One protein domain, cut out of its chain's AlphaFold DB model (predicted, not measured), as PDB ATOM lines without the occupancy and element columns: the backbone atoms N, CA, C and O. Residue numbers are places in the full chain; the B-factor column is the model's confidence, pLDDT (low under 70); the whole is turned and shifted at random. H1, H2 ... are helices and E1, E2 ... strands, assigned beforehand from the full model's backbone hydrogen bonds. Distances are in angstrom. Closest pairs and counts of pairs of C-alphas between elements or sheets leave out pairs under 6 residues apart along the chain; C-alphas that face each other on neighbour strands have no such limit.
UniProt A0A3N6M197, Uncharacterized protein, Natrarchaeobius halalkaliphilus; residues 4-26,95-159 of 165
ATOM      1  N   LYS A   4       0.574 -34.733  38.081       98.31
ATOM      2  CA  LYS A   4      -0.591 -34.907  38.967       98.31
ATOM      3  C   LYS A   4      -1.708 -35.728  38.343       98.31
ATOM      4  O   LYS A   4      -2.342 -36.500  39.048       98.31
ATOM      5  N   ALA A   5      -1.950 -35.535  37.053       97.94
ATOM      6  CA  ALA A   5      -2.935 -36.275  36.277       97.94
ATOM      7  C   ALA A   5      -2.626 -36.108  34.787       97.94
ATOM      8  O   ALA A   5      -1.947 -35.148  34.397       97.94
ATOM      9  N   ALA A   6      -3.147 -37.007  33.961       98.06
ATOM     10  CA  ALA A   6      -3.026 -36.909  32.519       98.06
ATOM     11  C   ALA A   6      -4.271 -37.452  31.814       98.06
ATOM     12  O   ALA A   6      -5.033 -38.233  32.371       98.06
ATOM     13  N   SER A   7      -4.458 -37.031  30.570       97.50
ATOM     14  CA  SER A   7      -5.400 -37.627  29.626       97.50
ATOM     15  C   SER A   7      -4.810 -37.561  28.220       97.50
ATOM     16  O   SER A   7      -3.786 -36.910  27.987       97.50
ATOM     17  N   VAL A   8      -5.454 -38.214  27.259       97.12
ATOM     18  CA  VAL A   8      -5.125 -38.054  25.843       97.12
ATOM     19  C   VAL A   8      -6.303 -37.397  25.139       97.12
ATOM     20  O   VAL A   8      -7.432 -37.867  25.197       97.12
ATOM     21  N   ASP A   9      -6.026 -36.299  24.445       95.50
ATOM     22  CA  ASP A   9      -6.928 -35.763  23.434       95.50
ATOM     23  C   ASP A   9      -6.698 -36.538  22.141       95.50
ATOM     24  O   ASP A   9      -5.695 -36.330  21.454       95.50
ATOM     25  N   TRP A  10      -7.598 -37.476  21.853       95.25
ATOM     26  CA  TRP A  10      -7.500 -38.388  20.714       95.25
ATOM     27  C   TRP A  10      -7.763 -37.729  19.359       95.25
ATOM     28  O   TRP A  10      -7.496 -38.359  18.339       95.25
ATOM     29  N   MET A  11      -8.236 -36.475  19.334       93.88
ATOM     30  CA  MET A  11      -8.447 -35.714  18.098       93.88
ATOM     31  C   MET A  11      -9.360 -36.425  17.074       93.88
ATOM     32  O   MET A  11      -9.185 -36.258  15.871       93.88
ATOM     33  N   GLU A  12     -10.349 -37.201  17.532       90.38
ATOM     34  CA  GLU A  12     -11.129 -38.133  16.689       90.38
ATOM     35  C   GLU A  12     -11.880 -37.457  15.529       90.38
ATOM     36  O   GLU A  12     -12.069 -38.062  14.473       90.38
ATOM     37  N   ASP A  13     -12.255 -36.187  15.694       90.44
ATOM     38  CA  ASP A  13     -13.036 -35.428  14.714       90.44
ATOM     39  C   ASP A  13     -12.187 -34.522  13.802       90.44
ATOM     40  O   ASP A  13     -12.725 -33.750  13.002       90.44
ATOM     41  N   VAL A  14     -10.855 -34.560  13.920       91.12
ATOM     42  CA  VAL A  14      -9.954 -33.666  13.178       91.12
ATOM     43  C   VAL A  14      -8.729 -34.399  12.631       91.12
ATOM     44  O   VAL A  14      -8.321 -35.447  13.109       91.12
ATOM     45  N   GLY A  15      -8.086 -33.825  11.613       88.94
ATOM     46  CA  GLY A  15      -6.885 -34.400  10.988       88.94
ATOM     47  C   GLY A  15      -5.589 -34.192  11.784       88.94
ATOM     48  O   GLY A  15      -4.526 -34.050  11.177       88.94
ATOM     49  N   ASN A  16      -5.666 -34.077  13.110       92.31
ATOM     50  CA  ASN A  16      -4.523 -33.822  13.982       92.31
ATOM     51  C   ASN A  16      -4.111 -35.095  14.725       92.31
ATOM     52  O   ASN A  16      -4.937 -35.937  15.045       92.31
ATOM     53  N   ASP A  17      -2.824 -35.198  15.049       93.69
ATOM     54  CA  ASP A  17      -2.331 -36.272  15.912       93.69
ATOM     55  C   ASP A  17      -2.890 -36.160  17.335       93.69
ATOM     56  O   ASP A  17      -2.972 -35.027  17.839       93.69
ATOM     57  N   PRO A  18      -3.130 -37.298  18.018       96.00
ATOM     58  CA  PRO A  18      -3.433 -37.321  19.439       96.00
ATOM     59  C   PRO A  18      -2.421 -36.534  20.273       96.00
ATOM     60  O   PRO A  18      -1.221 -36.482  19.969       96.00
ATOM     61  N   ARG A  19      -2.895 -35.908  21.352       95.44
ATOM     62  CA  ARG A  19      -2.074 -35.074  22.235       95.44
ATOM     63  C   ARG A  19      -2.221 -35.495  23.682       95.44
ATOM     64  O   ARG A  19      -3.306 -35.448  24.245       95.44
ATOM     65  N   LEU A  20      -1.087 -35.800  24.303       97.88
ATOM     66  CA  LEU A  20      -1.000 -35.976  25.744       97.88
ATOM     67  C   LEU A  20      -1.286 -34.638  26.441       97.88
ATOM     68  O   LEU A  20      -0.632 -33.626  26.156       97.88
ATOM     69  N   GLN A  21      -2.271 -34.641  27.331       98.31
ATOM     70  CA  GLN A  21      -2.647 -33.534  28.200       98.31
ATOM     71  C   GLN A  21      -2.204 -33.848  29.626       98.31
ATOM     72  O   GLN A  21      -2.423 -34.949  30.118       98.31
ATOM     73  N   VAL A  22      -1.558 -32.893  30.292       98.38
ATOM     74  CA  VAL A  22      -0.884 -33.126  31.572       98.38
ATOM     75  C   VAL A  22      -1.198 -32.005  32.552       98.38
ATOM     76  O   VAL A  22      -1.066 -30.819  32.232       98.38
ATOM     77  N   VAL A  23      -1.563 -32.391  33.770       98.50
ATOM     78  CA  VAL A  23      -1.662 -31.503  34.930       98.50
ATOM     79  C   VAL A  23      -0.410 -31.675  35.777       98.50
ATOM     80  O   VAL A  23      -0.036 -32.795  36.126       98.50
ATOM     81  N   VAL A  24       0.226 -30.561  36.132       98.50
ATOM     82  CA  VAL A  24       1.421 -30.523  36.987       98.50
ATOM     83  C   VAL A  24       1.227 -29.588  38.177       98.50
ATOM     84  O   VAL A  24       0.336 -28.742  38.171       98.50
ATOM     85  N   ASP A  25       2.061 -29.719  39.204       98.06
ATOM     86  CA  ASP A  25       2.057 -28.814  40.364       98.06
ATOM     87  C   ASP A  25       2.583 -27.403  40.044       98.06
ATOM     88  O   ASP A  25       2.015 -26.399  40.474       98.06
ATOM     89  N   GLU A  26       3.663 -27.318  39.272       97.38
ATOM     90  CA  GLU A  26       4.290 -26.089  38.810       97.38
ATOM     91  C   GLU A  26       4.893 -26.281  37.416       97.38
ATOM     92  O   GLU A  26       5.449 -27.328  37.091       97.38
ATOM     93  N   ARG A  95      18.615 -34.085  17.546       95.38
ATOM     94  CA  ARG A  95      19.812 -33.591  18.238       95.38
ATOM     95  C   ARG A  95      20.026 -34.403  19.511       95.38
ATOM     96  O   ARG A  95      19.162 -35.175  19.931       95.38
ATOM     97  N   SER A  96      21.164 -34.196  20.163       95.44
ATOM     98  CA  SER A  96      21.571 -34.960  21.346       95.44
ATOM     99  C   SER A  96      20.739 -34.712  22.619       95.44
ATOM    100  O   SER A  96      20.908 -35.430  23.603       95.44
ATOM    101  N   PHE A  97      19.823 -33.734  22.623       92.69
ATOM    102  CA  PHE A  97      19.021 -33.362  23.802       92.69
ATOM    103  C   PHE A  97      17.855 -34.304  24.103       92.69
ATOM    104  O   PHE A  97      17.372 -34.341  25.235       92.69
ATOM    105  N   GLY A  98      17.324 -34.950  23.063       84.56
ATOM    106  CA  GLY A  98      16.097 -35.733  23.130       84.56
ATOM    107  C   GLY A  98      16.305 -37.180  23.595       84.56
ATOM    108  O   GLY A  98      17.428 -37.593  23.881       84.56
ATOM    109  N   PRO A  99      15.225 -37.981  23.628       97.00
ATOM    110  CA  PRO A  99      13.903 -37.647  23.092       97.00
ATOM    111  C   PRO A  99      13.019 -36.778  24.003       97.00
ATOM    112  O   PRO A  99      13.009 -36.924  25.226       97.00
ATOM    113  N   VAL A 100      12.214 -35.916  23.383       98.06
ATOM    114  CA  VAL A 100      11.194 -35.056  23.994       98.06
ATOM    115  C   VAL A 100       9.860 -35.199  23.256       98.06
ATOM    116  O   VAL A 100       9.808 -35.610  22.094       98.06
ATOM    117  N   VAL A 101       8.773 -34.857  23.937       98.38
ATOM    118  CA  VAL A 101       7.390 -35.037  23.488       98.38
ATOM    119  C   VAL A 101       6.645 -33.725  23.667       98.38
ATOM    120  O   VAL A 101       6.695 -33.131  24.744       98.38
ATOM    121  N   ASP A 102       5.957 -33.267  22.623       97.62
ATOM    122  CA  ASP A 102       5.084 -32.096  22.718       97.62
ATOM    123  C   ASP A 102       3.768 -32.470  23.391       97.62
ATOM    124  O   ASP A 102       3.083 -33.402  22.968       97.62
ATOM    125  N   VAL A 103       3.412 -31.709  24.422       97.81
ATOM    126  CA  VAL A 103       2.244 -31.950  25.267       97.81
ATOM    127  C   VAL A 103       1.392 -30.692  25.410       97.81
ATOM    128  O   VAL A 103       1.810 -29.558  25.145       97.81
ATOM    129  N   ARG A 104       0.169 -30.894  25.882       97.56
ATOM    130  CA  ARG A 104      -0.669 -29.850  26.464       97.56
ATOM    131  C   ARG A 104      -0.449 -29.865  27.972       97.56
ATOM    132  O   ARG A 104      -0.591 -30.909  28.589       97.56
ATOM    133  N   ILE A 105      -0.073 -28.737  28.565       98.19
ATOM    134  CA  ILE A 105       0.306 -28.677  29.986       98.19
ATOM    135  C   ILE A 105      -0.451 -27.575  30.720       98.19
ATOM    136  O   ILE A 105      -0.716 -26.509  30.161       98.19
ATOM    137  N   THR A 106      -0.802 -27.820  31.976       98.19
ATOM    138  CA  THR A 106      -1.463 -26.844  32.846       98.19
ATOM    139  C   THR A 106      -1.177 -27.131  34.319       98.19
ATOM    140  O   THR A 106      -0.796 -28.242  34.678       98.19
ATOM    141  N   THR A 107      -1.380 -26.130  35.173       98.00
ATOM    142  CA  THR A 107      -1.414 -26.292  36.636       98.00
ATOM    143  C   THR A 107      -2.838 -26.321  37.193       98.00
ATOM    144  O   THR A 107      -3.026 -26.427  38.401       98.00
ATOM    145  N   ASP A 108      -3.853 -26.184  36.336       97.56
ATOM    146  CA  ASP A 108      -5.259 -26.239  36.728       97.56
ATOM    147  C   ASP A 108      -5.807 -27.672  36.579       97.56
ATOM    148  O   ASP A 108      -6.007 -28.121  35.447       97.56
ATOM    149  N   PRO A 109      -6.096 -28.389  37.682       94.25
ATOM    150  CA  PRO A 109      -6.600 -29.761  37.616       94.25
ATOM    151  C   PRO A 109      -7.963 -29.870  36.926       94.25
ATOM    152  O   PRO A 109      -8.254 -30.881  36.295       94.25
ATOM    153  N   SER A 110      -8.779 -28.815  36.971       95.88
ATOM    154  CA  SER A 110     -10.108 -28.814  36.351       95.88
ATOM    155  C   SER A 110     -10.074 -28.682  34.821       95.88
ATOM    156  O   SER A 110     -11.112 -28.743  34.162       95.88
ATOM    157  N   ALA A 111      -8.891 -28.505  34.224       95.75
ATOM    158  CA  ALA A 111      -8.724 -28.435  32.775       95.75
ATOM    159  C   ALA A 111      -9.002 -29.773  32.071       95.75
ATOM    160  O   ALA A 111      -9.525 -29.750  30.958       95.75
ATOM    161  N   LEU A 112      -8.698 -30.909  32.715       93.12
ATOM    162  CA  LEU A 112      -8.959 -32.242  32.151       93.12
ATOM    163  C   LEU A 112     -10.462 -32.480  31.988       93.12
ATOM    164  O   LEU A 112     -10.907 -32.821  30.900       93.12
ATOM    165  N   GLU A 113     -11.251 -32.182  33.025       90.88
ATOM    166  CA  GLU A 113     -12.716 -32.294  32.977       90.88
ATOM    167  C   GLU A 113     -13.338 -31.396  31.897       90.88
ATOM    168  O   GLU A 113     -14.327 -31.762  31.266       90.88
ATOM    169  N   ARG A 114     -12.762 -30.209  31.669       92.75
ATOM    170  CA  ARG A 114     -13.229 -29.284  30.624       92.75
ATOM    171  C   ARG A 114     -12.741 -29.636  29.218       92.75
ATOM    172  O   ARG A 114     -13.301 -29.121  28.254       92.75
ATOM    173  N   GLY A 115     -11.660 -30.404  29.089       88.25
ATOM    174  CA  GLY A 115     -11.004 -30.711  27.814       88.25
ATOM    175  C   GLY A 115     -10.308 -29.522  27.129       88.25
ATOM    176  O   GLY A 115      -9.937 -29.611  25.963       88.25
ATOM    177  N   HIS A 116     -10.117 -28.385  27.810       88.56
ATOM    178  CA  HIS A 116      -9.478 -27.194  27.231       88.56
ATOM    179  C   HIS A 116      -8.699 -26.384  28.280       88.56
ATOM    180  O   HIS A 116      -8.567 -26.802  29.423       88.56
ATOM    181  N   THR A 117      -8.190 -25.192  27.924       92.88
ATOM    182  CA  THR A 117      -7.361 -24.291  28.775       92.88
ATOM    183  C   THR A 117      -5.937 -24.765  29.092       92.88
ATOM    184  O   THR A 117      -5.291 -24.242  29.996       92.88
ATOM    185  N   PHE A 118      -5.401 -25.684  28.296       96.62
ATOM    186  CA  PHE A 118      -3.994 -26.069  28.371       96.62
ATOM    187  C   PHE A 118      -3.080 -25.084  27.637       96.62
ATOM    188  O   PHE A 118      -3.403 -24.595  26.551       96.62
ATOM    189  N   GLY A 119      -1.896 -24.852  28.197       94.75
ATOM    190  CA  GLY A 119      -0.778 -24.253  27.481       94.75
ATOM    191  C   GLY A 119      -0.082 -25.264  26.566       94.75
ATOM    192  O   GLY A 119      -0.325 -26.471  26.624       94.75
ATOM    193  N   THR A 120       0.814 -24.766  25.717       92.69
ATOM    194  CA  THR A 120       1.781 -25.612  25.005       92.69
ATOM    195  C   THR A 120       2.982 -25.862  25.912       92.69
ATOM    196  O   THR A 120       3.482 -24.925  26.534       92.69
ATOM    197  N   GLY A 121       3.461 -27.101  25.961       95.31
ATOM    198  CA  GLY A 121       4.699 -27.456  26.644       95.31
ATOM    199  C   GLY A 121       5.329 -28.702  26.041       95.31
ATOM    200  O   GLY A 121       4.779 -29.303  25.118       95.31
ATOM    201  N   SER A 122       6.473 -29.094  26.585       98.00
ATOM    202  CA  SER A 122       7.151 -30.317  26.176       98.00
ATOM    203  C   SER A 122       7.733 -31.021  27.393       98.00
ATOM    204  O   SER A 122       8.154 -30.383  28.362       98.00
ATOM    205  N   LEU A 123       7.753 -32.347  27.336       98.62
ATOM    206  CA  LEU A 123       8.331 -33.210  28.356       98.62
ATOM    207  C   LEU A 123       9.470 -34.027  27.758       98.62
ATOM    208  O   LEU A 123       9.452 -34.354  26.576       98.62
ATOM    209  N   THR A 124      10.452 -34.407  28.570       98.50
ATOM    210  CA  THR A 124      11.340 -35.527  28.217       98.50
ATOM    211  C   THR A 124      10.496 -36.777  27.981       98.50
ATOM    212  O   THR A 124       9.449 -36.932  28.613       98.50
ATOM    213  N   LEU A 125      10.939 -37.688  27.115       98.56
ATOM    214  CA  LEU A 125      10.195 -38.922  26.854       98.56
ATOM    215  C   LEU A 125       9.935 -39.738  28.125       98.56
ATOM    216  O   LEU A 125       8.853 -40.289  28.273       98.56
ATOM    217  N   GLU A 126      10.880 -39.769  29.062       98.25
ATOM    218  CA  GLU A 126      10.693 -40.467  30.339       98.25
ATOM    219  C   GLU A 126       9.575 -39.841  31.184       98.25
ATOM    220  O   GLU A 126       8.694 -40.555  31.655       98.25
ATOM    221  N   ALA A 127       9.526 -38.510  31.303       98.56
ATOM    222  CA  ALA A 127       8.416 -37.836  31.981       98.56
ATOM    223  C   ALA A 127       7.084 -37.989  31.222       98.56
ATOM    224  O   ALA A 127       6.027 -38.091  31.834       98.56
ATOM    225  N   ALA A 128       7.116 -38.036  29.888       98.69
ATOM    226  CA  ALA A 128       5.919 -38.269  29.087       98.69
ATOM    227  C   ALA A 128       5.368 -39.696  29.265       98.69
ATOM    228  O   ALA A 128       4.156 -39.863  29.331       98.69
ATOM    229  N   LYS A 129       6.232 -40.712  29.402       98.44
ATOM    230  CA  LYS A 129       5.819 -42.085  29.748       98.44
ATOM    231  C   LYS A 129       5.193 -42.150  31.139       98.44
ATOM    232  O   LYS A 129       4.112 -42.696  31.277       98.44
ATOM    233  N   GLN A 130       5.807 -41.501  32.129       98.44
ATOM    234  CA  GLN A 130       5.221 -41.396  33.472       98.44
ATOM    235  C   GLN A 130       3.851 -40.710  33.455       98.44
ATOM    236  O   GLN A 130       2.990 -41.042  34.257       98.44
ATOM    237  N   ALA A 131       3.643 -39.739  32.563       98.38
ATOM    238  CA  ALA A 131       2.340 -39.109  32.392       98.38
ATOM    239  C   ALA A 131       1.336 -40.049  31.711       98.38
ATOM    240  O   ALA A 131       0.177 -40.047  32.098       98.38
ATOM    241  N   ILE A 132       1.761 -40.869  30.745       98.00
ATOM    242  CA  ILE A 132       0.911 -41.908  30.148       98.00
ATOM    243  C   ILE A 132       0.449 -42.928  31.191       98.00
ATOM    244  O   ILE A 132      -0.721 -43.281  31.185       98.00
ATOM    245  N   ASP A 133       1.304 -43.307  32.143       97.44
ATOM    246  CA  ASP A 133       0.929 -44.212  33.244       97.44
ATOM    247  C   ASP A 133      -0.180 -43.638  34.160       97.44
ATOM    248  O   ASP A 133      -0.735 -44.361  34.988       97.44
ATOM    249  N   LEU A 134      -0.488 -42.337  34.053       97.44
ATOM    250  CA  LEU A 134      -1.574 -41.661  34.778       97.44
ATOM    251  C   LEU A 134      -2.866 -41.529  33.956       97.44
ATOM    252  O   LEU A 134      -3.833 -40.963  34.464       97.44
ATOM    253  N   VAL A 135      -2.870 -41.950  32.691       97.00
ATOM    254  CA  VAL A 135      -4.052 -41.903  31.823       97.00
ATOM    255  C   VAL A 135      -4.961 -43.085  32.171       97.00
ATOM    256  O   VAL A 135      -4.493 -44.207  32.314       97.00
ATOM    257  N   ASP A 136      -6.267 -42.839  32.290       92.62
ATOM    258  CA  ASP A 136      -7.257 -43.873  32.651       92.62
ATOM    259  C   ASP A 136      -7.525 -44.904  31.525       92.62
ATOM    260  O   ASP A 136      -8.224 -45.895  31.734       92.62
ATOM    261  N   GLU A 137      -6.998 -44.662  30.325       91.62
ATOM    262  CA  GLU A 137      -7.112 -45.512  29.136       91.62
ATOM    263  C   GLU A 137      -5.772 -46.195  28.832       91.62
ATOM    264  O   GLU A 137      -4.721 -45.558  28.931       91.62
ATOM    265  N   ASP A 138      -5.810 -47.452  28.375       94.00
ATOM    266  CA  ASP A 138      -4.608 -48.171  27.938       94.00
ATOM    267  C   ASP A 138      -4.010 -47.499  26.688       94.00
ATOM    268  O   ASP A 138      -4.575 -47.521  25.584       94.00
ATOM    269  N   ALA A 139      -2.855 -46.865  26.870       96.62
ATOM    270  CA  ALA A 139      -2.159 -46.126  25.833       96.62
ATOM    271  C   ALA A 139      -0.642 -46.212  26.013       96.62
ATOM    272  O   ALA A 139      -0.128 -46.341  27.121       96.62
ATOM    273  N   HIS A 140       0.092 -46.037  24.917       97.62
ATOM    274  CA  HIS A 140       1.543 -45.876  24.949       97.62
ATOM    275  C   HIS A 140       2.017 -44.789  23.980       97.62
ATOM    276  O   HIS A 140       1.263 -44.274  23.156       97.62
ATOM    277  N   LEU A 141       3.294 -44.408  24.090       98.06
ATOM    278  CA  LEU A 141       3.931 -43.487  23.146       98.06
ATOM    279  C   LEU A 141       4.637 -44.268  22.046       98.06
ATOM    280  O   LEU A 141       5.666 -44.902  22.288       98.06
ATOM    281  N   GLU A 142       4.140 -44.142  20.824       97.56
ATOM    282  CA  GLU A 142       4.766 -44.726  19.647       97.56
ATOM    283  C   GLU A 142       5.684 -43.710  18.963       97.56
ATOM    284  O   GLU A 142       5.321 -42.549  18.743       97.56
ATOM    285  N   ARG A 143       6.892 -44.151  18.597       97.31
ATOM    286  CA  ARG A 143       7.807 -43.349  17.784       97.31
ATOM    287  C   ARG A 143       7.361 -43.377  16.324       97.31
ATOM    288  O   ARG A 143       7.424 -44.417  15.679       97.31
ATOM    289  N   GLN A 144       7.070 -42.208  15.773       96.50
ATOM    290  CA  GLN A 144       6.711 -42.011  14.372       96.50
ATOM    291  C   GLN A 144       7.696 -41.050  13.699       96.50
ATOM    292  O   GLN A 144       8.238 -40.146  14.335       96.50
ATOM    293  N   LEU A 145       7.943 -41.248  12.404       96.31
ATOM    294  CA  LEU A 145       8.695 -40.303  11.577       96.31
ATOM    295  C   LEU A 145       7.695 -39.386  10.879       96.31
ATOM    296  O   LEU A 145       6.784 -39.873  10.210       96.31
ATOM    297  N   LYS A 146       7.832 -38.072  11.062       91.81
ATOM    298  CA  LYS A 146       6.911 -37.085  10.483       91.81
ATOM    299  C   LYS A 146       7.636 -35.968   9.755       91.81
ATOM    300  O   LYS A 146       8.822 -35.720   9.967       91.81
ATOM    301  N   TYR A 147       6.854 -35.233   8.964       87.94
ATOM    302  CA  TYR A 147       7.295 -34.082   8.176       87.94
ATOM    303  C   TYR A 147       8.313 -34.464   7.090       87.94
ATOM    304  O   TYR A 147       8.600 -35.634   6.872       87.94
ATOM    305  N   SER A 148       8.832 -33.479   6.356       81.12
ATOM    306  CA  SER A 148       9.674 -33.724   5.176       81.12
ATOM    307  C   SER A 148      11.083 -34.248   5.479       81.12
ATOM    308  O   SER A 148      11.780 -34.631   4.548       81.12
ATOM    309  N   ASN A 149      11.514 -34.234   6.745       87.06
ATOM    310  CA  ASN A 149      12.883 -34.564   7.160       87.06
ATOM    311  C   ASN A 149      12.943 -35.784   8.094       87.06
ATOM    312  O   ASN A 149      13.886 -35.888   8.878       87.06
ATOM    313  N   ASP A 150      11.928 -36.656   8.059       93.00
ATOM    314  CA  ASP A 150      11.829 -37.849   8.911       93.00
ATOM    315  C   ASP A 150      12.094 -37.535  10.389       93.00
ATOM    316  O   ASP A 150      12.917 -38.153  11.068       93.00
ATOM    317  N   GLU A 151      11.419 -36.510  10.898       94.56
ATOM    318  CA  GLU A 151      11.621 -36.068  12.266       94.56
ATOM    319  C   GLU A 151      10.986 -37.057  13.246       94.56
ATOM    320  O   GLU A 151       9.781 -37.317  13.150       94.56
ATOM    321  N   PRO A 152      11.764 -37.601  14.201       96.62
ATOM    322  CA  PRO A 152      11.241 -38.528  15.185       96.62
ATOM    323  C   PRO A 152      10.362 -37.788  16.194       96.62
ATOM    324  O   PRO A 152      10.817 -36.921  16.942       96.62
ATOM    325  N   VAL A 153       9.091 -38.163  16.234       96.81
ATOM    326  CA  VAL A 153       8.106 -37.685  17.204       96.81
ATOM    327  C   VAL A 153       7.499 -38.869  17.942       96.81
ATOM    328  O   VAL A 153       7.467 -39.981  17.424       96.81
ATOM    329  N   TRP A 154       7.022 -38.625  19.156       97.75
ATOM    330  CA  TRP A 154       6.324 -39.621  19.958       97.75
ATOM    331  C   TRP A 154       4.872 -39.198  20.085       97.75
ATOM    332  O   TRP A 154       4.595 -38.057  20.458       97.75
ATOM    333  N   VAL A 155       3.967 -40.098  19.721       97.12
ATOM    334  CA  VAL A 155       2.531 -39.829  19.642       97.12
ATOM    335  C   VAL A 155       1.804 -40.843  20.522       97.12
ATOM    336  O   VAL A 155       2.156 -42.021  20.467       97.12
ATOM    337  N   PRO A 156       0.823 -40.417  21.337       97.56
ATOM    338  CA  PRO A 156      -0.048 -41.348  22.037       97.56
ATOM    339  C   PRO A 156      -0.808 -42.231  21.046       97.56
ATOM    340  O   PRO A 156      -1.402 -41.729  20.089       97.56
ATOM    341  N   VAL A 157      -0.812 -43.532  21.295       96.75
ATOM    342  CA  VAL A 157      -1.611 -44.521  20.571       96.75
ATOM    343  C   VAL A 157      -2.366 -45.371  21.585       96.75
ATOM    344  O   VAL A 157      -1.867 -45.603  22.687       96.75
ATOM    345  N   ARG A 158      -3.578 -45.803  21.230       95.00
ATOM    346  CA  ARG A 158      -4.346 -46.742  22.053       95.00
ATOM    347  C   ARG A 158      -3.703 -48.113  21.961       95.00
ATOM    348  O   ARG A 158      -3.367 -48.556  20.860       95.00
ATOM    349  N   ASP A 159      -3.625 -48.807  23.084       89.25
ATOM    350  CA  ASP A 159      -3.404 -50.241  23.057       89.25
ATOM    351  C   ASP A 159      -4.706 -50.891  22.602       89.25
ATOM    352  O   ASP A 159      -5.611 -51.177  23.383       89.25
TER     353      ASP A 159
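What this domain is: This is residues 4 to 26 and 95 to 159 of the 165 residues of an uncharacterized protein of Natrarchaeobius halalkaliphilus (UniProt A0A3N6M197). A strongly twisted sheet of four strands, E1 to E4, has the hairpin E5 and E6 and helix H2 over one face and the short helix H1 over the other. The hairpin is a second, small sheet, and the two sheets make a sandwich with their strands crossed. The printed part has 88 residues, with two named helices and six named strands in the order E1 E2 E3 H1 E4 H2 E5 E6, and its class is mixed, helices and strands. The larger sheet is mixed, in the order E1 E2 E3 E4; the smaller, E5 E6, is antiparallel. The whole is compact, with a radius of gyration of the C-alphas of 12.7 A and spans of 37 by 31 by 23 A.

Where its parts are: In the larger sheet, E1 is residues 4 to 9, 16.8 A long from C-alpha 4 at (-0.591, -34.907, 38.967). E2 is residues 19 to 24, 15.8 A; E3 is residues 100 to 106, 17.5 A; E4 is residues 119 to 124, 16.6 A. H1 is residues 110 to 114, 6.5 A, and H2 is residues 125 to 132, 10.3 A. E5, residues 139 to 146, spans 20.0 A and bends by 51 degrees at residue 143. E6, residues 151 to 158, spans 21.6 A and ends at C-alpha 158, (-4.346, -46.742, 22.053).

How they stand to each other: E1 and E2 form an antiparallel hairpin, with N 7 and O 21 at 2.9 A. E2 and E3 are parallel, with N 104 and O 20 at 2.9 A. E3 and E4 are antiparallel, with N 103 and O 121 at 2.9 A. E1 and E4 are the edge strands. H1 is on this sheet, over E2, at a height over the sheet of 8.9 A. H2 is on the opposite face; its closest C-alphas to E3 are Leu 125 and Val 100, 4.9 A apart. In both helices every O i to N i+4 pair is within hydrogen-bond range. The antiparallel hairpin E5 and E6 has N 144 and O 153 at 2.8 A. In the sandwich, two sheets face to face, the facing parts are 10.1 A centre to centre and the strands stand at 60 degrees; the closest C-alphas of E3 and E6 are Val 101 and Trp 154, 5.9 A apart. E4 and E5 are apart.

The domain as a whole: The two farthest C-alphas, those of Ser 110 and Asn 149, are 37.6 A apart. Residues 27 to 94 are not printed, and C-alphas 26 and 95 stand 26.8 A apart across this cut, which falls between E2 and E3. Of the links that are printed whole, no link is long. The mean pLDDT of the printed part is 95.4, and no printed residue is under 70.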